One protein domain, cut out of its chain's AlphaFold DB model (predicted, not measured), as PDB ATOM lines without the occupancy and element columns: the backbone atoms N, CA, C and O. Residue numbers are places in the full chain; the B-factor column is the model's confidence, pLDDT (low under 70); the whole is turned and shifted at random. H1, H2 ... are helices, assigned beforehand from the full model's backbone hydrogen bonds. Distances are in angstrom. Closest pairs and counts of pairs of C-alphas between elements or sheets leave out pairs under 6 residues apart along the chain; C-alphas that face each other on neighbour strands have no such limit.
ATOM      1  N   ASN A 418     131.685 -80.838 377.205       40.31
ATOM      2  CA  ASN A 418     132.407 -80.567 378.444       40.31
ATOM      3  C   ASN A 418     133.862 -81.082 378.487       40.31
ATOM      4  O   ASN A 418     134.622 -80.623 379.324       40.31
ATOM      5  N   ILE A 419     134.269 -82.013 377.623       43.99
ATOM      6  CA  ILE A 419     135.671 -82.476 377.528       43.99
ATOM      7  C   ILE A 419     136.426 -81.672 376.468       43.99
ATOM      8  O   ILE A 419     137.639 -81.492 376.538       43.99
ATOM      9  N   LEU A 420     135.699 -81.190 375.457       44.33
ATOM     10  CA  LEU A 420     136.272 -80.437 374.347       44.33
ATOM     11  C   LEU A 420     136.635 -78.999 374.734       44.33
ATOM     12  O   LEU A 420     137.455 -78.405 374.038       44.33
ATOM     13  N   ARG A 421     136.029 -78.458 375.802       38.73
ATOM     14  CA  ARG A 421     136.441 -77.268 376.577       38.73
ATOM     15  C   ARG A 421     135.324 -76.905 377.561       38.73
ATOM     16  O   ARG A 421     134.338 -76.288 377.154       38.73
ATOM     17  N   THR A 422     135.497 -77.161 378.856       38.67
ATOM     18  CA  THR A 422     135.041 -76.147 379.823       38.67
ATOM     19  C   THR A 422     136.168 -75.125 379.977       38.67
ATOM     20  O   THR A 422     137.297 -75.373 379.566       38.67
ATOM     21  N   GLY A 423     135.901 -73.942 380.533       47.09
ATOM     22  CA  GLY A 423     136.991 -73.026 380.909       47.09
ATOM     23  C   GLY A 423     137.916 -73.593 382.000       47.09
ATOM     24  O   GLY A 423     138.849 -72.907 382.398       47.09
ATOM     25  N   VAL A 424     137.624 -74.801 382.497       58.90
ATOM     26  CA  VAL A 424     138.248 -75.439 383.657       58.90
ATOM     27  C   VAL A 424     139.039 -76.689 383.261       58.90
ATOM     28  O   VAL A 424     140.127 -76.875 383.793       58.90
ATOM     29  N   TYR A 425     138.528 -77.511 382.330       61.39
ATOM     30  CA  TYR A 425     139.164 -78.767 381.918       61.39
ATOM     31  C   TYR A 425     139.316 -78.911 380.394       61.39
ATOM     32  O   TYR A 425     138.432 -78.542 379.611       61.39
ATOM     33  N   GLU A 426     140.425 -79.523 379.988       63.51
ATOM     34  CA  GLU A 426     140.782 -79.923 378.629       63.51
ATOM     35  C   GLU A 426     140.786 -81.456 378.468       63.51
ATOM     36  O   GLU A 426     140.876 -82.215 379.431       63.51
ATOM     37  N   LEU A 427     140.775 -81.949 377.221       66.44
ATOM     38  CA  LEU A 427     140.888 -83.389 376.937       66.44
ATOM     39  C   LEU A 427     142.168 -84.014 377.530       66.44
ATOM     40  O   LEU A 427     142.164 -85.189 377.895       66.44
ATOM     41  N   ASN A 428     143.251 -83.240 377.653       70.62
ATOM     42  CA  ASN A 428     144.495 -83.693 378.279       70.62
ATOM     43  C   ASN A 428     144.366 -83.935 379.792       70.62
ATOM     44  O   ASN A 428     145.151 -84.714 380.335       70.62
ATOM     45  N   ASP A 429     143.372 -83.332 380.451       78.41
ATOM     46  CA  ASP A 429     143.121 -83.530 381.883       78.41
ATOM     47  C   ASP A 429     142.496 -84.898 382.173       78.41
ATOM     48  O   ASP A 429     142.530 -85.374 383.310       78.41
ATOM     49  N   VAL A 430     141.966 -85.578 381.147       83.40
ATOM     50  CA  VAL A 430     141.461 -86.946 381.273       83.40
ATOM     51  C   VAL A 430     142.599 -87.875 381.706       83.40
ATOM     52  O   VAL A 430     143.601 -88.094 381.014       83.40
ATOM     53  N   CYS A 431     142.430 -88.473 382.878       88.46
ATOM     54  CA  CYS A 431     143.442 -89.305 383.500       88.46
ATOM     55  C   CYS A 431     143.184 -90.783 383.200       88.46
ATOM     56  O   CYS A 431     142.324 -91.396 383.822       88.46
ATOM     57  N   LEU A 432     143.915 -91.387 382.259       89.16
ATOM     58  CA  LEU A 432     143.822 -92.835 382.029       89.16
ATOM     59  C   LEU A 432     144.604 -93.640 383.074       89.16
ATOM     60  O   LEU A 432     144.206 -94.754 383.397       89.16
ATOM     61  N   TYR A 433     145.694 -93.086 383.607       88.98
ATOM     62  CA  TYR A 433     146.605 -93.778 384.513       88.98
ATOM     63  C   TYR A 433     147.014 -92.915 385.710       88.98
ATOM     64  O   TYR A 433     147.421 -91.767 385.563       88.98
ATOM     65  N   ALA A 434     146.983 -93.529 386.893       85.01
ATOM     66  CA  ALA A 434     147.651 -93.062 388.100       85.01
ATOM     67  C   ALA A 434     148.177 -94.279 388.877       85.01
ATOM     68  O   ALA A 434     147.596 -95.360 388.780       85.01
ATOM     69  N   ASN A 435     149.214 -94.098 389.706       81.42
ATOM     70  CA  ASN A 435     149.807 -95.183 390.513       81.42
ATOM     71  C   ASN A 435     148.758 -95.979 391.307       81.42
ATOM     72  O   ASN A 435     148.859 -97.195 391.438       81.42
ATOM     73  N   TYR A 436     147.726 -95.288 391.803       82.20
ATOM     74  CA  TYR A 436     146.535 -95.911 392.365       82.20
ATOM     75  C   TYR A 436     145.335 -95.684 391.434       82.20
ATOM     76  O   TYR A 436     144.972 -94.525 391.203       82.20
ATOM     77  N   PRO A 437     144.632 -96.744 390.990       85.43
ATOM     78  CA  PRO A 437     143.475 -96.612 390.094       85.43
ATOM     79  C   PRO A 437     142.367 -95.723 390.675       85.43
ATOM     80  O   PRO A 437     141.684 -94.997 389.957       85.43
ATOM     81  N   SER A 438     142.226 -95.712 392.006       86.47
ATOM     82  CA  SER A 438     141.262 -94.859 392.710       86.47
ATOM     83  C   SER A 438     141.487 -93.353 392.503       86.47
ATOM     84  O   SER A 438     140.530 -92.585 392.607       86.47
ATOM     85  N   VAL A 439     142.722 -92.923 392.209       88.06
ATOM     86  CA  VAL A 439     143.071 -91.517 391.951       88.06
ATOM     87  C   VAL A 439     142.657 -91.118 390.539       88.06
ATOM     88  O   VAL A 439     141.954 -90.120 390.393       88.06
ATOM     89  N   ALA A 440     142.999 -91.929 389.532       89.39
ATOM     90  CA  ALA A 440     142.600 -91.693 388.142       89.39
ATOM     91  C   ALA A 440     141.068 -91.627 388.003       89.39
ATOM     92  O   ALA A 440     140.524 -90.686 387.424       89.39
ATOM     93  N   LEU A 441     140.353 -92.560 388.646       90.60
ATOM     94  CA  LEU A 441     138.887 -92.542 388.685       90.60
ATOM     95  C   LEU A 441     138.329 -91.279 389.352       90.60
ATOM     96  O   LEU A 441     137.335 -90.726 388.891       90.60
ATOM     97  N   CYS A 442     138.966 -90.808 390.429       90.45
ATOM     98  CA  CYS A 442     138.541 -89.598 391.129       90.45
ATOM     99  C   CYS A 442     138.725 -88.343 390.268       90.45
ATOM    100  O   CYS A 442     137.837 -87.498 390.241       90.45
ATOM    101  N   GLN A 443     139.857 -88.227 389.570       87.89
ATOM    102  CA  GLN A 443     140.140 -87.096 388.685       87.89
ATOM    103  C   GLN A 443     139.132 -87.030 387.536       87.89
ATOM    104  O   GLN A 443     138.531 -85.984 387.311       87.89
ATOM    105  N   ASN A 444     138.849 -88.161 386.886       88.59
ATOM    106  CA  ASN A 444     137.835 -88.195 385.834       88.59
ATOM    107  C   ASN A 444     136.435 -87.881 386.373       88.59
ATOM    108  O   ASN A 444     135.708 -87.116 385.750       88.59
ATOM    109  N   ALA A 445     136.059 -88.393 387.552       86.51
ATOM    110  CA  ALA A 445     134.780 -88.048 388.180       86.51
ATOM    111  C   ALA A 445     134.629 -86.532 388.421       86.51
ATOM    112  O   ALA A 445     133.538 -85.992 388.251       86.51
ATOM    113  N   LEU A 446     135.711 -85.825 388.769       83.11
ATOM    114  CA  LEU A 446     135.686 -84.366 388.934       83.11
ATOM    115  C   LEU A 446     135.417 -83.637 387.612       83.11
ATOM    116  O   LEU A 446     134.545 -82.771 387.580       83.11
ATOM    117  N   ILE A 447     136.081 -84.045 386.527       77.35
ATOM    118  CA  ILE A 447     135.865 -83.496 385.173       77.35
ATOM    119  C   ILE A 447     134.410 -83.719 384.726       77.35
ATOM    120  O   ILE A 447     133.766 -82.852 384.134       77.35
ATOM    121  N   LEU A 448     133.861 -84.894 385.039       78.15
ATOM    122  CA  LEU A 448     132.506 -85.296 384.668       78.15
ATOM    123  C   LEU A 448     131.415 -84.529 385.426       78.15
ATOM    124  O   LEU A 448     130.320 -84.343 384.895       78.15
ATOM    125  N   ARG A 449     131.696 -84.068 386.652       73.73
ATOM    126  CA  ARG A 449     130.711 -83.419 387.531       73.73
ATOM    127  C   ARG A 449     130.193 -82.086 386.985       73.73
ATOM    128  O   ARG A 449     129.057 -81.719 387.284       73.73
ATOM    129  N   GLU A 450     130.993 -81.372 386.196       65.87
ATOM    130  CA  GLU A 450     130.576 -80.101 385.584       65.87
ATOM    131  C   GLU A 450     129.502 -80.301 384.500       65.87
ATOM    132  O   GLU A 450     128.663 -79.427 384.271       65.87
ATOM    133  N   GLY A 451     129.476 -81.472 383.857       62.80
ATOM    134  CA  GLY A 451     128.493 -81.809 382.836       62.80
ATOM    135  C   GLY A 451     127.227 -82.415 383.437       62.80
ATOM    136  O   GLY A 451     127.235 -83.568 383.860       62.80
ATOM    137  N   LYS A 452     126.088 -81.704 383.383       61.30
ATOM    138  CA  LYS A 452     124.781 -82.254 383.819       61.30
ATOM    139  C   LYS A 452     124.463 -83.611 383.171       61.30
ATOM    140  O   LYS A 452     123.956 -84.496 383.849       61.30
ATOM    141  N   ALA A 453     124.806 -83.781 381.891       62.45
ATOM    142  CA  ALA A 453     124.590 -85.013 381.126       62.45
ATOM    143  C   ALA A 453     125.530 -86.174 381.508       62.45
ATOM    144  O   ALA A 453     125.348 -87.287 381.029       62.45
ATOM    145  N   LEU A 454     126.545 -85.924 382.338       71.90
ATOM    146  CA  LEU A 454     127.547 -86.911 382.744       71.90
ATOM    147  C   LEU A 454     127.536 -87.187 384.246       71.90
ATOM    148  O   LEU A 454     128.431 -87.859 384.755       71.90
ATOM    149  N   LYS A 455     126.514 -86.713 384.963       78.01
ATOM    150  CA  LYS A 455     126.360 -86.977 386.395       78.01
ATOM    151  C   LYS A 455     126.335 -88.480 386.694       78.01
ATOM    152  O   LYS A 455     126.991 -88.920 387.635       78.01
ATOM    153  N   ASP A 456     125.649 -89.264 385.866       80.66
ATOM    154  CA  ASP A 456     125.571 -90.721 386.026       80.66
ATOM    155  C   ASP A 456     126.927 -91.387 385.781       80.66
ATOM    156  O   ASP A 456     127.346 -92.249 386.550       80.66
ATOM    157  N   VAL A 457     127.677 -90.899 384.790       83.24
ATOM    158  CA  VAL A 457     129.050 -91.344 384.527       83.24
ATOM    159  C   VAL A 457     129.969 -90.987 385.699       83.24
ATOM    160  O   VAL A 457     130.715 -91.834 386.178       83.24
ATOM    161  N   SER A 458     129.877 -89.767 386.235       85.64
ATOM    162  CA  SER A 458     130.619 -89.358 387.435       85.64
ATOM    163  C   SER A 458     130.326 -90.286 388.619       85.64
ATOM    164  O   SER A 458     131.251 -90.698 389.319       85.64
ATOM    165  N   ASN A 459     129.057 -90.629 388.849       87.41
ATOM    166  CA  ASN A 459     128.658 -91.544 389.918       87.41
ATOM    167  C   ASN A 459     129.212 -92.958 389.693       87.41
ATOM    168  O   ASN A 459     129.693 -93.581 390.638       87.41
ATOM    169  N   ALA A 460     129.212 -93.437 388.448       87.69
ATOM    170  CA  ALA A 460     129.769 -94.735 388.077       87.69
ATOM    171  C   ALA A 460     131.282 -94.815 388.374       87.69
ATOM    172  O   ALA A 460     131.763 -95.789 388.960       87.69
ATOM    173  N   PHE A 461     132.031 -93.750 388.071       89.21
ATOM    174  CA  PHE A 461     133.456 -93.641 388.412       89.21
ATOM    175  C   PHE A 461     133.692 -93.612 389.928       89.21
ATOM    176  O   PHE A 461     134.617 -94.259 390.426       89.21
ATOM    177  N   LEU A 462     132.851 -92.895 390.684       89.27
ATOM    178  CA  LEU A 462     132.923 -92.879 392.148       89.27
ATOM    179  C   LEU A 462     132.620 -94.257 392.747       89.27
ATOM    180  O   LEU A 462     133.338 -94.688 393.648       89.27
ATOM    181  N   MET A 463     131.626 -94.975 392.224       89.75
ATOM    182  CA  MET A 463     131.318 -96.347 392.633       89.75
ATOM    183  C   MET A 463     132.524 -97.274 392.419       89.75
ATOM    184  O   MET A 463     132.961 -97.921 393.371       89.75
ATOM    185  N   LEU A 464     133.128 -97.282 391.222       88.81
ATOM    186  CA  LEU A 464     134.350 -98.061 390.966       88.81
ATOM    187  C   LEU A 464     135.487 -97.672 391.910       88.81
ATOM    188  O   LEU A 464     136.193 -98.535 392.425       88.81
ATOM    189  N   ARG A 465     135.654 -96.375 392.181       88.28
ATOM    190  CA  ARG A 465     136.657 -95.888 393.132       88.28
ATOM    191  C   ARG A 465     136.424 -96.464 394.529       88.28
ATOM    192  O   ARG A 465     137.399 -96.830 395.183       88.28
ATOM    193  N   HIS A 466     135.179 -96.515 395.000       86.42
ATOM    194  CA  HIS A 466     134.843 -97.087 396.305       86.42
ATOM    195  C   HIS A 466     135.131 -98.587 396.361       86.42
ATOM    196  O   HIS A 466     135.712 -99.036 397.346       86.42
ATOM    197  N   LEU A 467     134.835 -99.328 395.290       85.42
ATOM    198  CA  LEU A 467     135.194-100.743 395.190       85.42
ATOM    199  C   LEU A 467     136.717-100.936 395.245       85.42
ATOM    200  O   LEU A 467     137.245-101.672 396.069       85.42
ATOM    201  N   ILE A 468     137.466-100.187 394.443       84.34
ATOM    202  CA  ILE A 468     138.929-100.302 394.398       84.34
ATOM    203  C   ILE A 468     139.587 -99.911 395.729       84.34
ATOM    204  O   ILE A 468     140.558-100.539 396.144       84.34
ATOM    205  N   LYS A 469     139.075 -98.887 396.422       80.39
ATOM    206  CA  LYS A 469     139.558 -98.532 397.767       80.39
ATOM    207  C   LYS A 469     139.192 -99.575 398.821       80.39
ATOM    208  O   LYS A 469     139.933 -99.729 399.784       80.39
ATOM    209  N   GLY A 470     138.061-100.252 398.645       72.87
ATOM    210  CA  GLY A 470     137.571-101.300 399.535       72.87
ATOM    211  C   GLY A 470     138.192-102.675 399.294       72.87
ATOM    212  O   GLY A 470     137.759-103.632 399.932       72.87
ATOM    213  N   VAL A 471     139.173-102.806 398.391       73.22
ATOM    214  CA  VAL A 471     139.842-104.088 398.138       73.22
ATOM    215  C   VAL A 471     140.441-104.604 399.442       73.22
ATOM    216  O   VAL A 471     141.345-103.999 400.019       73.22
ATOM    217  N   SER A 472     139.942-105.752 399.895       60.11
ATOM    218  CA  SER A 472     140.476-106.410 401.081       60.11
ATOM    219  C   SER A 472     141.923-106.852 400.824       60.11
ATOM    220  O   SER A 472     142.158-107.610 399.874       60.11
ATOM    221  N   PRO A 473     142.890-106.479 401.686       63.37
ATOM    222  CA  PRO A 473     144.271-106.945 401.560       63.37
ATOM    223  C   PRO A 473     144.398-108.468 401.741       63.37
ATOM    224  O   PRO A 473     145.383-109.061 401.315       63.37
ATOM    225  N   HIS A 474     143.396-109.123 402.338       65.49
ATOM    226  CA  HIS A 474     143.436-110.548 402.676       65.49
ATOM    227  C   HIS A 474     142.902-111.481 401.579       65.49
ATOM    228  O   HIS A 474     143.060-112.696 401.689       65.49
ATOM    229  N   ALA A 475     142.213-110.961 400.558       67.30
ATOM    230  CA  ALA A 475     141.641-111.781 399.486       67.30
ATOM    231  C   ALA A 475     141.495-110.999 398.170       67.30
ATOM    232  O   ALA A 475     140.396-110.936 397.604       67.30
ATOM    233  N   PRO A 476     142.574-110.384 397.669       69.57
ATOM    234  CA  PRO A 476     142.438-109.372 396.641       69.57
ATOM    235  C   PRO A 476     142.031-109.974 395.284       69.57
ATOM    236  O   PRO A 476     141.189-109.401 394.601       69.57
ATOM    237  N   SER A 477     142.475-111.195 394.960       71.37
ATOM    238  CA  SER A 477     142.049-111.930 393.758       71.37
ATOM    239  C   SER A 477     140.563-112.304 393.774       71.37
ATOM    240  O   SER A 477     139.871-112.126 392.777       71.37
ATOM    241  N   ARG A 478     140.025-112.778 394.907       69.12
ATOM    242  CA  ARG A 478     138.590-113.105 395.022       69.12
ATOM    243  C   ARG A 478     137.721-111.859 394.933       69.12
ATOM    244  O   ARG A 478     136.727-111.876 394.215       69.12
ATOM    245  N   TYR A 479     138.123-110.785 395.613       76.23
ATOM    246  CA  TYR A 479     137.463-109.485 395.511       76.23
ATOM    247  C   TYR A 479     137.433-108.993 394.058       76.23
ATOM    248  O   TYR A 479     136.393-108.579 393.543       76.23
ATOM    249  N   ALA A 480     138.573-109.106 393.373       74.97
ATOM    250  CA  ALA A 480     138.717-108.737 391.976       74.97
ATOM    251  C   ALA A 480     137.758-109.527 391.065       74.97
ATOM    252  O   ALA A 480     137.076-108.944 390.227       74.97
ATOM    253  N   LEU A 481     137.675-110.842 391.269       77.80
ATOM    254  CA  LEU A 481     136.864-111.763 390.472       77.80
ATOM    255  C   LEU A 481     135.358-111.639 390.710       77.80
ATOM    256  O   LEU A 481     134.586-111.715 389.761       77.80
ATOM    257  N   GLN A 482     134.938-111.508 391.966       78.31
ATOM    258  CA  GLN A 482     133.522-111.596 392.338       78.31
ATOM    259  C   GLN A 482     132.829-110.241 392.412       78.31
ATOM    260  O   GLN A 482     131.608-110.192 392.311       78.31
ATOM    261  N   LEU A 483     133.585-109.156 392.588       81.98
ATOM    262  CA  LEU A 483     133.009-107.828 392.754       81.98
ATOM    263  C   LEU A 483     133.524-106.845 391.707       81.98
ATOM    264  O   LEU A 483     132.721-106.267 390.980       81.98
ATOM    265  N   LEU A 484     134.846-106.680 391.572       84.47
ATOM    266  CA  LEU A 484     135.402-105.663 390.672       84.47
ATOM    267  C   LEU A 484     135.146-105.972 389.190       84.47
ATOM    268  O   LEU A 484     134.710-105.086 388.460       84.47
ATOM    269  N   ALA A 485     135.401-107.201 388.735       85.41
ATOM    270  CA  ALA A 485     135.199-107.584 387.338       85.41
ATOM    271  C   ALA A 485     133.709-107.551 386.921       85.41
ATOM    272  O   ALA A 485     133.421-106.960 385.877       85.41
ATOM    273  N   PRO A 486     132.752-108.073 387.721       84.83
ATOM    274  CA  PRO A 486     131.322-107.886 387.465       84.83
ATOM    275  C   PRO A 486     130.888-106.422 387.477       84.83
ATOM    276  O   PRO A 486     130.191-105.992 386.563       84.83
ATOM    277  N   ALA A 487     131.343-105.629 388.453       86.75
ATOM    278  CA  ALA A 487     131.004-104.209 388.513       86.75
ATOM    279  C   ALA A 487     131.548-103.428 387.308       86.75
ATOM    280  O   ALA A 487     130.852-102.569 386.771       86.75
ATOM    281  N   LEU A 488     132.769-103.736 386.854       89.87
ATOM    282  CA  LEU A 488     133.337-103.141 385.646       89.87
ATOM    283  C   LEU A 488     132.538-103.545 384.400       89.87
ATOM    284  O   LEU A 488     132.269-102.691 383.563       89.87
ATOM    285  N   HIS A 489     132.136-104.813 384.283       88.66
ATOM    286  CA  HIS A 489     131.324-105.290 383.163       88.66
ATOM    287  C   HIS A 489     129.965-104.585 383.087       88.66
ATOM    288  O   HIS A 489     129.630-104.028 382.042       88.66
ATOM    289  N   GLU A 490     129.216-104.549 384.193       88.12
ATOM    290  CA  GLU A 490     127.911-103.879 384.251       88.12
ATOM    291  C   GLU A 490     128.032-102.375 383.992       88.12
ATOM    292  O   GLU A 490     127.196-101.788 383.308       88.12
ATOM    293  N   LEU A 491     129.105-101.742 384.469       89.06
ATOM    294  CA  LEU A 491     129.367-100.334 384.197       89.06
ATOM    295  C   LEU A 491     129.674-100.080 382.723       89.06
ATOM    296  O   LEU A 491     129.107 -99.154 382.146       89.06
ATOM    297  N   VAL A 492     130.536-100.887 382.099       86.72
ATOM    298  CA  VAL A 492     130.832-100.765 380.663       86.72
ATOM    299  C   VAL A 492     129.544-100.922 379.862       86.72
ATOM    300  O   VAL A 492     129.230-100.053 379.054       86.72
ATOM    301  N   LYS A 493     128.757-101.960 380.152       84.22
ATOM    302  CA  LYS A 493     127.471-102.213 379.500       84.22
ATOM    303  C   LYS A 493     126.490-101.049 379.682       84.22
ATOM    304  O   LYS A 493     125.974-100.526 378.698       84.22
ATOM    305  N   SER A 494     126.291-100.580 380.914       83.42
ATOM    306  CA  SER A 494     125.389 -99.461 381.215       83.42
ATOM    307  C   SER A 494     125.814 -98.173 380.506       83.42
ATOM    308  O   SER A 494     124.998 -97.464 379.918       83.42
ATOM    309  N   MET A 495     127.112 -97.876 380.485       80.35
ATOM    310  CA  MET A 495     127.628 -96.696 379.798       80.35
ATOM    311  C   MET A 495     127.506 -96.801 378.282       80.35
ATOM    312  O   MET A 495     127.329 -95.785 377.613       80.35
ATOM    313  N   GLN A 496     127.566 -98.004 377.720       77.17
ATOM    314  CA  GLN A 496     127.296 -98.228 376.304       77.17
ATOM    315  C   GLN A 496     125.827 -98.049 375.947       77.17
ATOM    316  O   GLN A 496     125.535 -97.389 374.951       77.17
ATOM    317  N   GLU A 497     124.912 -98.552 376.779       74.83
ATOM    318  CA  GLU A 497     123.470 -98.306 376.644       74.83
ATOM    319  C   GLU A 497     123.159 -96.799 376.681       74.83
ATOM    320  O   GLU A 497     122.350 -96.301 375.899       74.83
ATOM    321  N   GLN A 498     123.886 -96.042 377.509       72.88
ATOM    322  CA  GLN A 498     123.817 -94.576 377.570       72.88
ATOM    323  C   GLN A 498     124.572 -93.856 376.435       72.88
ATOM    324  O   GLN A 498     124.680 -92.627 376.444       72.88
ATOM    325  N   ARG A 499     125.118 -94.591 375.456       66.52
ATOM    326  CA  ARG A 499     125.933 -94.065 374.344       66.52
ATOM    327  C   ARG A 499     127.158 -93.264 374.807       66.52
ATOM    328  O   ARG A 499     127.558 -92.287 374.180       66.52
ATOM    329  N   LYS A 500     127.800 -93.690 375.898       74.09
ATOM    330  CA  LYS A 500     129.060 -93.142 376.435       74.09
ATOM    331  C   LYS A 500     130.237 -94.145 376.418       74.09
ATOM    332  O   LYS A 500     130.978 -94.213 377.403       74.09
ATOM    333  N   PRO A 501     130.500 -94.891 375.320       74.68
ATOM    334  CA  PRO A 501     131.589 -95.871 375.265       74.68
ATOM    335  C   PRO A 501     132.996 -95.267 375.397       74.68
ATOM    336  O   PRO A 501     133.890 -95.962 375.868       74.68
ATOM    337  N   PHE A 502     133.213 -93.985 375.058       76.94
ATOM    338  CA  PHE A 502     134.498 -93.323 375.342       76.94
ATOM    339  C   PHE A 502     134.824 -93.389 376.835       76.94
ATOM    340  O   PHE A 502     135.881 -93.873 377.228       76.94
ATOM    341  N   TRP A 503     133.882 -92.966 377.676       85.17
ATOM    342  CA  TRP A 503     134.071 -92.969 379.120       85.17
ATOM    343  C   TRP A 503     134.105 -94.381 379.707       85.17
ATOM    344  O   TRP A 503     134.812 -94.606 380.687       85.17
ATOM    345  N   ALA A 504     133.406 -95.337 379.090       86.90
ATOM    346  CA  ALA A 504     133.529 -96.745 379.451       86.90
ATOM    347  C   ALA A 504     134.967 -97.232 379.202       86.90
ATOM    348  O   ALA A 504     135.575 -97.862 380.065       86.90
ATOM    349  N   GLY A 505     135.559 -96.851 378.065       88.31
ATOM    350  CA  GLY A 505     136.959 -97.128 377.751       88.31
ATOM    351  C   GLY A 505     137.928 -96.452 378.719       88.31
ATOM    352  O   GLY A 505     138.889 -97.084 379.153       88.31
ATOM    353  N   VAL A 506     137.661 -95.201 379.109       90.76
ATOM    354  CA  VAL A 506     138.454 -94.484 380.124       90.76
ATOM    355  C   VAL A 506     138.404 -95.220 381.464       90.76
ATOM    356  O   VAL A 506     139.450 -95.409 382.083       90.76
ATOM    357  N   ALA A 507     137.226 -95.683 381.898       92.20
ATOM    358  CA  ALA A 507     137.078 -96.459 383.127       92.20
ATOM    359  C   ALA A 507     137.886 -97.766 383.071       92.20
ATOM    360  O   ALA A 507     138.620 -98.070 384.010       92.20
ATOM    361  N   VAL A 508     137.830 -98.495 381.950       92.36
ATOM    362  CA  VAL A 508     138.645 -99.702 381.730       92.36
ATOM    363  C   VAL A 508     140.142 -99.381 381.812       92.36
ATOM    364  O   VAL A 508     140.870-100.077 382.519       92.36
ATOM    365  N   CYS A 509     140.604 -98.308 381.162       92.15
ATOM    366  CA  CYS A 509     142.002 -97.870 381.239       92.15
ATOM    367  C   CYS A 509     142.417 -97.559 382.683       92.15
ATOM    368  O   CYS A 509     143.441 -98.065 383.135       92.15
ATOM    369  N   CYS A 510     141.590 -96.821 383.434       92.15
ATOM    370  CA  CYS A 510     141.861 -96.479 384.834       92.15
ATOM    371  C   CYS A 510     142.090 -97.716 385.703       92.15
ATOM    372  O   CYS A 510     142.942 -97.680 386.587       92.15
ATOM    373  N   VAL A 511     141.324 -98.789 385.480       89.56
ATOM    374  CA  VAL A 511     141.408-100.018 386.280       89.56
ATOM    375  C   VAL A 511     142.571-100.909 385.840       89.56
ATOM    376  O   VAL A 511     143.250-101.475 386.695       89.56
ATOM    377  N   LEU A 512     142.815-101.036 384.532       89.32
ATOM    378  CA  LEU A 512     143.796-101.981 383.986       89.32
ATOM    379  C   LEU A 512     145.221-101.423 383.911       89.32
ATOM    380  O   LEU A 512     146.167-102.163 384.173       89.32
ATOM    381  N   LEU A 513     145.403-100.139 383.578       88.56
ATOM    382  CA  LEU A 513     146.737 -99.553 383.388       88.56
ATOM    383  C   LEU A 513     147.662 -99.708 384.592       88.56
ATOM    384  O   LEU A 513     148.821-100.057 384.380       88.56
ATOM    385  N   PRO A 514     147.198 -99.533 385.843       84.91
ATOM    386  CA  PRO A 514     148.059 -99.747 386.996       84.91
ATOM    387  C   PRO A 514     148.579-101.172 387.138       84.91
ATOM    388  O   PRO A 514     149.682-101.336 387.641       84.91
ATOM    389  N   ALA A 515     147.844-102.191 386.692       80.24
ATOM    390  CA  ALA A 515     148.351-103.562 386.687       80.24
ATOM    391  C   ALA A 515     149.337-103.821 385.533       80.24
ATOM    392  O   ALA A 515     150.184-104.695 385.647       80.24
ATOM    393  N   ILE A 516     149.233-103.066 384.435       80.96
ATOM    394  CA  ILE A 516     150.090-103.208 383.246       80.96
ATOM    395  C   ILE A 516     151.416-102.450 383.406       80.96
ATOM    396  O   ILE A 516     152.447-102.910 382.928       80.96
ATOM    397  N   LEU A 517     151.379-101.265 384.024       80.58
ATOM    398  CA  LEU A 517     152.514-100.339 384.094       80.58
ATOM    399  C   LEU A 517     153.337-100.446 385.379       80.58
ATOM    400  O   LEU A 517     154.482-100.004 385.384       80.58
ATOM    401  N   ASN A 518     152.773-100.962 386.475       74.48
ATOM    402  CA  ASN A 518     153.527-101.104 387.717       74.48
ATOM    403  C   ASN A 518     154.232-102.462 387.767       74.48
ATOM    404  O   ASN A 518     153.587-103.493 387.634       74.48
ATOM    405  N   ASP A 519     155.521-102.459 388.115       59.74
ATOM    406  CA  ASP A 519     156.284-103.684 388.416       59.74
ATOM    407  C   ASP A 519     155.822-104.373 389.712       59.74
ATOM    408  O   ASP A 519     156.184-105.512 390.009       59.74
ATOM    409  N   ARG A 520     155.050-103.661 390.543       57.74
ATOM    410  CA  ARG A 520     154.549-104.189 391.813       57.74
ATOM    411  C   ARG A 520     153.338-105.085 391.561       57.74
ATOM    412  O   ARG A 520     152.444-104.661 390.827       57.74
ATOM    413  N   PRO A 521     153.234-106.245 392.237       55.40
ATOM    414  CA  PRO A 521     152.040-107.074 392.168       55.40
ATOM    415  C   PRO A 521     150.844-106.254 392.650       55.40
ATOM    416  O   PRO A 521     150.719-105.929 393.835       55.40
ATOM    417  N   MET A 522     149.982-105.866 391.713       60.72
ATOM    418  CA  MET A 522     148.727-105.218 392.051       60.72
ATOM    419  C   MET A 522     147.789-106.253 392.676       60.72
ATOM    420  O   MET A 522     147.793-107.414 392.265       60.72
ATOM    421  N   PRO A 523     146.946-105.861 393.646       56.14
ATOM    422  CA  PRO A 523     146.096-106.826 394.336       56.14
ATOM    423  C   PRO A 523     145.087-107.510 393.382       56.14
ATOM    424  O   PRO A 523     144.641-108.629 393.625       56.14
ATOM    425  N   PHE A 524     144.722-106.847 392.286       64.37
ATOM    426  CA  PHE A 524     143.633-107.242 391.398       64.37
ATOM    427  C   PHE A 524     144.077-107.224 389.928       64.37
ATOM    428  O   PHE A 524     143.696-106.349 389.157       64.37
ATOM    429  N   GLU A 525     144.871-108.203 389.495       70.08
ATOM    430  CA  GLU A 525     145.097-108.403 388.060       70.08
ATOM    431  C   GLU A 525     143.820-108.962 387.401       70.08
ATOM    432  O   GLU A 525     143.600-110.168 387.326       70.08
ATOM    433  N   ILE A 526     142.920-108.077 386.955       75.69
ATOM    434  CA  ILE A 526     141.640-108.484 386.349       75.69
ATOM    435  C   ILE A 526     141.702-108.659 384.829       75.69
ATOM    436  O   ILE A 526     140.704-109.070 384.244       75.69
ATOM    437  N   THR A 527     142.828-108.372 384.166       78.90
ATOM    438  CA  THR A 527     142.932-108.420 382.693       78.90
ATOM    439  C   THR A 527     142.558-109.801 382.144       78.90
ATOM    440  O   THR A 527     141.780-109.913 381.198       78.90
ATOM    441  N   ALA A 528     143.023-110.870 382.800       74.66
ATOM    442  CA  ALA A 528     142.657-112.252 382.473       74.66
ATOM    443  C   ALA A 528     141.229-112.634 382.908       74.66
ATOM    444  O   ALA A 528     140.728-113.699 382.553       74.66
ATOM    445  N   HIS A 529     140.535-111.784 383.655       79.52
ATOM    446  CA  HIS A 529     139.251-112.080 384.284       79.52
ATOM    447  C   HIS A 529     138.111-111.162 383.837       79.52
ATOM    448  O   HIS A 529     137.014-111.238 384.384       79.52
ATOM    449  N   LEU A 530     138.337-110.344 382.807       83.20
ATOM    450  CA  LEU A 530     137.272-109.599 382.145       83.20
ATOM    451  C   LEU A 530     136.175-110.563 381.667       83.20
ATOM    452  O   LEU A 530     136.471-111.566 381.008       83.20
ATOM    453  N   ILE A 531     134.926-110.239 382.012       80.00
ATOM    454  CA  ILE A 531     133.729-111.011 381.643       80.00
ATOM    455  C   ILE A 531     133.486-110.903 380.137       80.00
ATOM    456  O   ILE A 531     133.351-111.921 379.463       80.00
ATOM    457  N   ASP A 532     133.523-109.678 379.608       80.31
ATOM    458  CA  ASP A 532     133.472-109.407 378.172       80.31
ATOM    459  C   ASP A 532     134.721-108.629 377.716       80.31
ATOM    460  O   ASP A 532     134.737-107.391 377.703       80.31
ATOM    461  N   PRO A 533     135.811-109.334 377.366       83.94
ATOM    462  CA  PRO A 533     137.031-108.691 376.890       83.94
ATOM    463  C   PRO A 533     136.862-108.054 375.506       83.94
ATOM    464  O   PRO A 533     137.589-107.114 375.192       83.94
ATOM    465  N   VAL A 534     135.924-108.532 374.675       79.64
ATOM    466  CA  VAL A 534     135.702-107.989 373.324       79.64
ATOM    467  C   VAL A 534     135.122-106.586 373.428       79.64
ATOM    468  O   VAL A 534     135.580-105.668 372.745       79.64
ATOM    469  N   GLU A 535     134.160-106.398 374.323       79.70
ATOM    470  CA  GLU A 535     133.507-105.107 374.484       79.70
ATOM    471  C   GLU A 535     134.388-104.090 375.223       79.70
ATOM    472  O   GLU A 535     134.473-102.921 374.833       79.70
ATOM    473  N   CYS A 536     135.176-104.552 376.201       83.55
ATOM    474  CA  CYS A 536     136.241-103.740 376.795       83.55
ATOM    475  C   CYS A 536     137.261-103.293 375.732       83.55
ATOM    476  O   CYS A 536     137.634-102.121 375.685       83.55
ATOM    477  N   TYR A 537     137.682-104.202 374.844       83.29
ATOM    478  CA  TYR A 537     138.609-103.896 373.752       83.29
ATOM    479  C   TYR A 537     138.054-102.825 372.801       83.29
ATOM    480  O   TYR A 537     138.783-101.906 372.417       83.29
ATOM    481  N   ARG A 538     136.768-102.902 372.434       77.65
ATOM    482  CA  ARG A 538     136.103-101.901 371.580       77.65
ATOM    483  C   ARG A 538     136.073-100.523 372.238       77.65
ATOM    484  O   ARG A 538     136.482 -99.544 371.615       77.65
ATOM    485  N   CYS A 539     135.673-100.458 373.506       81.87
ATOM    486  CA  CYS A 539     135.677 -99.222 374.289       81.87
ATOM    487  C   CYS A 539     137.072 -98.589 374.390       81.87
ATOM    488  O   CYS A 539     137.230 -97.390 374.183       81.87
ATOM    489  N   VAL A 540     138.108 -99.382 374.675       85.64
ATOM    490  CA  VAL A 540     139.489 -98.877 374.760       85.64
ATOM    491  C   VAL A 540     140.014 -98.443 373.386       85.64
ATOM    492  O   VAL A 540     140.720 -97.441 373.285       85.64
ATOM    493  N   SER A 541     139.627 -99.135 372.310       77.76
ATOM    494  CA  SER A 541     140.002 -98.754 370.940       77.76
ATOM    495  C   SER A 541     139.487 -97.363 370.568       77.76
ATOM    496  O   SER A 541     140.211 -96.594 369.940       77.76
ATOM    497  N   ILE A 542     138.277 -97.009 371.009       73.04
ATOM    498  CA  ILE A 542     137.717 -95.658 370.864       73.04
ATOM    499  C   ILE A 542     138.602 -94.615 371.561       73.04
ATOM    500  O   ILE A 542     138.905 -93.574 370.980       73.04
ATOM    501  N   VAL A 543     139.040 -94.894 372.792       81.94
ATOM    502  CA  VAL A 543     139.899 -93.987 373.571       81.94
ATOM    503  C   VAL A 543     141.237 -93.761 372.870       81.94
ATOM    504  O   VAL A 543     141.634 -92.613 372.667       81.94
ATOM    505  N   ALA A 544     141.903 -94.840 372.445       76.03
ATOM    506  CA  ALA A 544     143.161 -94.759 371.704       76.03
ATOM    507  C   ALA A 544     143.000 -93.920 370.430       76.03
ATOM    508  O   ALA A 544     143.793 -93.021 370.156       76.03
ATOM    509  N   MET A 545     141.924 -94.150 369.686       66.34
ATOM    510  CA  MET A 545     141.645 -93.444 368.443       66.34
ATOM    511  C   MET A 545     141.409 -91.943 368.645       66.34
ATOM    512  O   MET A 545     141.967 -91.136 367.901       66.34
ATOM    513  N   ILE A 546     140.654 -91.547 369.676       66.66
ATOM    514  CA  ILE A 546     140.449 -90.129 370.020       66.66
ATOM    515  C   ILE A 546     141.781 -89.459 370.336       66.66
ATOM    516  O   ILE A 546     142.106 -88.430 369.742       66.66
ATOM    517  N   PHE A 547     142.579 -90.044 371.230       70.20
ATOM    518  CA  PHE A 547     143.848 -89.437 371.627       70.20
ATOM    519  C   PHE A 547     144.886 -89.438 370.502       70.20
ATOM    520  O   PHE A 547     145.650 -88.479 370.392       70.20
ATOM    521  N   SER A 548     144.872 -90.442 369.620       69.22
ATOM    522  CA  SER A 548     145.665 -90.429 368.387       69.22
ATOM    523  C   SER A 548     145.272 -89.260 367.486       69.22
ATOM    524  O   SER A 548     146.141 -88.612 366.908       69.22
ATOM    525  N   THR A 549     143.974 -88.979 367.365       54.81
ATOM    526  CA  THR A 549     143.462 -87.935 366.468       54.81
ATOM    527  C   THR A 549     143.738 -86.531 367.002       54.81
ATOM    528  O   THR A 549     144.095 -85.637 366.240       54.81
ATOM    529  N   VAL A 550     143.631 -86.334 368.319       59.37
ATOM    530  CA  VAL A 550     143.946 -85.045 368.963       59.37
ATOM    531  C   VAL A 550     145.462 -84.827 369.115       59.37
ATOM    532  O   VAL A 550     145.905 -83.722 369.413       59.37
ATOM    533  N   GLY A 551     146.283 -85.851 368.860       54.45
ATOM    534  CA  GLY A 551     147.743 -85.761 368.949       54.45
ATOM    535  C   GLY A 551     148.288 -85.874 370.377       54.45
ATOM    536  O   GLY A 551     149.437 -85.511 370.628       54.45
ATOM    537  N   ALA A 552     147.499 -86.401 371.315       67.97
ATOM    538  CA  ALA A 552     147.916 -86.655 372.691       67.97
ATOM    539  C   ALA A 552     148.687 -87.986 372.779       67.97
ATOM    540  O   ALA A 552     148.151 -89.023 373.174       67.97
ATOM    541  N   THR A 553     149.963 -87.960 372.394       74.31
ATOM    542  CA  THR A 553     150.817 -89.152 372.223       74.31
ATOM    543  C   THR A 553     150.921 -90.033 373.472       74.31
ATOM    544  O   THR A 553     150.844 -91.255 373.361       74.31
ATOM    545  N   ASN A 554     151.044 -89.433 374.661       78.28
ATOM    546  CA  ASN A 554     151.135 -90.176 375.923       78.28
ATOM    547  C   ASN A 554     149.837 -90.939 376.225       78.28
ATOM    548  O   ASN A 554     149.874 -92.139 376.490       78.28
ATOM    549  N   LYS A 555     148.682 -90.269 376.103       80.11
ATOM    550  CA  LYS A 555     147.358 -90.869 376.341       80.11
ATOM    551  C   LYS A 555     147.013 -91.930 375.303       80.11
ATOM    552  O   LYS A 555     146.457 -92.971 375.640       80.11
ATOM    553  N   PHE A 556     147.394 -91.697 374.050       76.14
ATOM    554  CA  PHE A 556     147.304 -92.707 373.004       76.14
ATOM    555  C   PHE A 556     148.106 -93.961 373.375       76.14
ATOM    556  O   PHE A 556     147.562 -95.061 373.328       76.14
ATOM    557  N   ARG A 557     149.365 -93.806 373.808       83.10
ATOM    558  CA  ARG A 557     150.217 -94.936 374.201       83.10
ATOM    559  C   ARG A 557     149.662 -95.692 375.412       83.10
ATOM    560  O   ARG A 557     149.668 -96.916 375.403       83.10
ATOM    561  N   GLU A 558     149.150 -94.987 376.418       88.51
ATOM    562  CA  GLU A 558     148.447 -95.576 377.570       88.51
ATOM    563  C   GLU A 558     147.237 -96.420 377.118       88.51
ATOM    564  O   GLU A 558     147.109 -97.601 377.457       88.51
ATOM    565  N   ALA A 559     146.369 -95.858 376.281       86.23
ATOM    566  CA  ALA A 559     145.220 -96.587 375.752       86.23
ATOM    567  C   ALA A 559     145.645 -97.804 374.904       86.23
ATOM    568  O   ALA A 559     145.057 -98.878 375.022       86.23
ATOM    569  N   GLU A 560     146.705 -97.677 374.103       84.81
ATOM    570  CA  GLU A 560     147.215 -98.752 373.247       84.81
ATOM    571  C   GLU A 560     147.840 -99.907 374.047       84.81
ATOM    572  O   GLU A 560     147.659-101.078 373.699       84.81
ATOM    573  N   LEU A 561     148.517 -99.605 375.160       89.69
ATOM    574  CA  LEU A 561     149.009-100.618 376.099       89.69
ATOM    575  C   LEU A 561     147.850-101.397 376.723       89.69
ATOM    576  O   LEU A 561     147.876-102.627 376.754       89.69
ATOM    577  N   THR A 562     146.796-100.693 377.140       89.15
ATOM    578  CA  THR A 562     145.570-101.319 377.656       89.15
ATOM    579  C   THR A 562     144.928-102.219 376.605       89.15
ATOM    580  O   THR A 562     144.598-103.374 376.878       89.15
ATOM    581  N   ARG A 563     144.796-101.713 375.373       86.68
ATOM    582  CA  ARG A 563     144.233-102.443 374.232       86.68
ATOM    583  C   ARG A 563     145.001-103.735 373.961       86.68
ATOM    584  O   ARG A 563     144.401-104.801 373.819       86.68
ATOM    585  N   SER A 564     146.328-103.639 373.937       87.43
ATOM    586  CA  SER A 564     147.232-104.765 373.701       87.43
ATOM    587  C   SER A 564     147.170-105.798 374.826       87.43
ATOM    588  O   SER A 564     147.145-106.998 374.551       87.43
ATOM    589  N   ALA A 565     147.073-105.357 376.083       86.65
ATOM    590  CA  ALA A 565     146.948-106.243 377.238       86.65
ATOM    591  C   ALA A 565     145.635-107.041 377.220       86.65
ATOM    592  O   ALA A 565     145.659-108.256 377.419       86.65
ATOM    593  N   ILE A 566     144.503-106.397 376.905       85.74
ATOM    594  CA  ILE A 566     143.207-107.081 376.750       85.74
ATOM    595  C   ILE A 566     143.286-108.122 375.628       85.74
ATOM    596  O   ILE A 566     142.862-109.266 375.806       85.74
ATOM    597  N   LEU A 567     143.859-107.750 374.478       83.89
ATOM    598  CA  LEU A 567     144.005-108.651 373.336       83.89
ATOM    599  C   LEU A 567     144.907-109.851 373.660       83.89
ATOM    600  O   LEU A 567     144.569-110.979 373.303       83.89
ATOM    601  N   SER A 568     146.027-109.616 374.345       82.83
ATOM    602  CA  SER A 568     146.954-110.660 374.792       82.83
ATOM    603  C   SER A 568     146.269-111.633 375.754       82.83
ATOM    604  O   SER A 568     146.218-112.834 375.487       82.83
ATOM    605  N   ALA A 569     145.621-111.117 376.804       80.88
ATOM    606  CA  ALA A 569     144.897-111.932 377.777       80.88
ATOM    607  C   ALA A 569     143.762-112.748 377.132       80.88
ATOM    608  O   ALA A 569     143.548-113.914 377.472       80.88
ATOM    609  N   TYR A 570     143.058-112.168 376.155       78.91
ATOM    610  CA  TYR A 570     142.023-112.868 375.401       78.91
ATOM    611  C   TYR A 570     142.584-113.976 374.498       78.91
ATOM    612  O   TYR A 570     142.002-115.060 374.423       78.91
ATOM    613  N   ARG A 571     143.724-113.743 373.832       73.37
ATOM    614  CA  ARG A 571     144.402-114.765 373.016       73.37
ATOM    615  C   ARG A 571     144.924-115.916 373.872       73.37
ATOM    616  O   ARG A 571     144.729-117.064 373.483       73.37
ATOM    617  N   CYS A 572     145.487-115.634 375.047       61.85
ATOM    618  CA  CYS A 572     145.937-116.664 375.987       61.85
ATOM    619  C   CYS A 572     144.792-117.577 376.462       61.85
ATOM    620  O   CYS A 572     145.013-118.764 376.673       61.85
ATOM    621  N   LYS A 573     143.548-117.081 376.558       57.95
ATOM    622  CA  LYS A 573     142.371-117.931 376.835       57.95
ATOM    623  C   LYS A 573     141.975-118.845 375.672       57.95
ATOM    624  O   LYS A 573     141.312-119.852 375.899       57.95
ATOM    625  N   LYS A 574     142.312-118.483 374.430       41.68
ATOM    626  CA  LYS A 574     141.869-119.182 373.213       41.68
ATOM    627  C   LYS A 574     142.798-120.302 372.740       41.68
ATOM    628  O   LYS A 574     142.524-120.872 371.688       41.68
ATOM    629  N   SER A 575     143.829-120.692 373.493       31.06
ATOM    630  CA  SER A 575     144.428-122.014 373.282       31.06
ATOM    631  C   SER A 575     143.447-123.073 373.797       31.06
ATOM    632  O   SER A 575     143.190-123.098 375.005       31.06
TER     633      SER A 575
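This is residues 418 to 575 of the 689 residues of an uncharacterized protein of Trypanosoma cruzi (strain CL Brener) (UniProt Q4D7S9). H1 to H4 form an up-and-down bundle, each helix reversing the last, and the H5 and H6 hairpin crosses H4. The printed part has 158 residues, six named helices and no named strand: all helix. It is compact, with a 14.6 A radius of gyration of the C-alphas and spans of 45, 31 and 30 A.

H1, residues 437 to 449, and H2, 452 to 469, form a hairpin, its closest C-alphas 445 and 458 being 4.4 A apart. H3, residues 476 to 497, and the hub H4, 501 to 517, form another, closest C-alphas 492 and 504 being 5.0 A apart. H5, residues 533 to 550, and H6, 553 to 573, touch H4 about perpendicular, at 83 and 79 degrees. Every O i to N i+4 pair is within hydrogen-bond range in H1, H5 and H6.

H1 begins at C-alpha 437 (143.475, -96.612, 390.094); H6, 30.3 A long, ends at C-alpha 573 (142.371, -117.931, 376.835).

The H4 to H5 link is long; 38 printed residues have pLDDT under 70, among them residues 418 to 427.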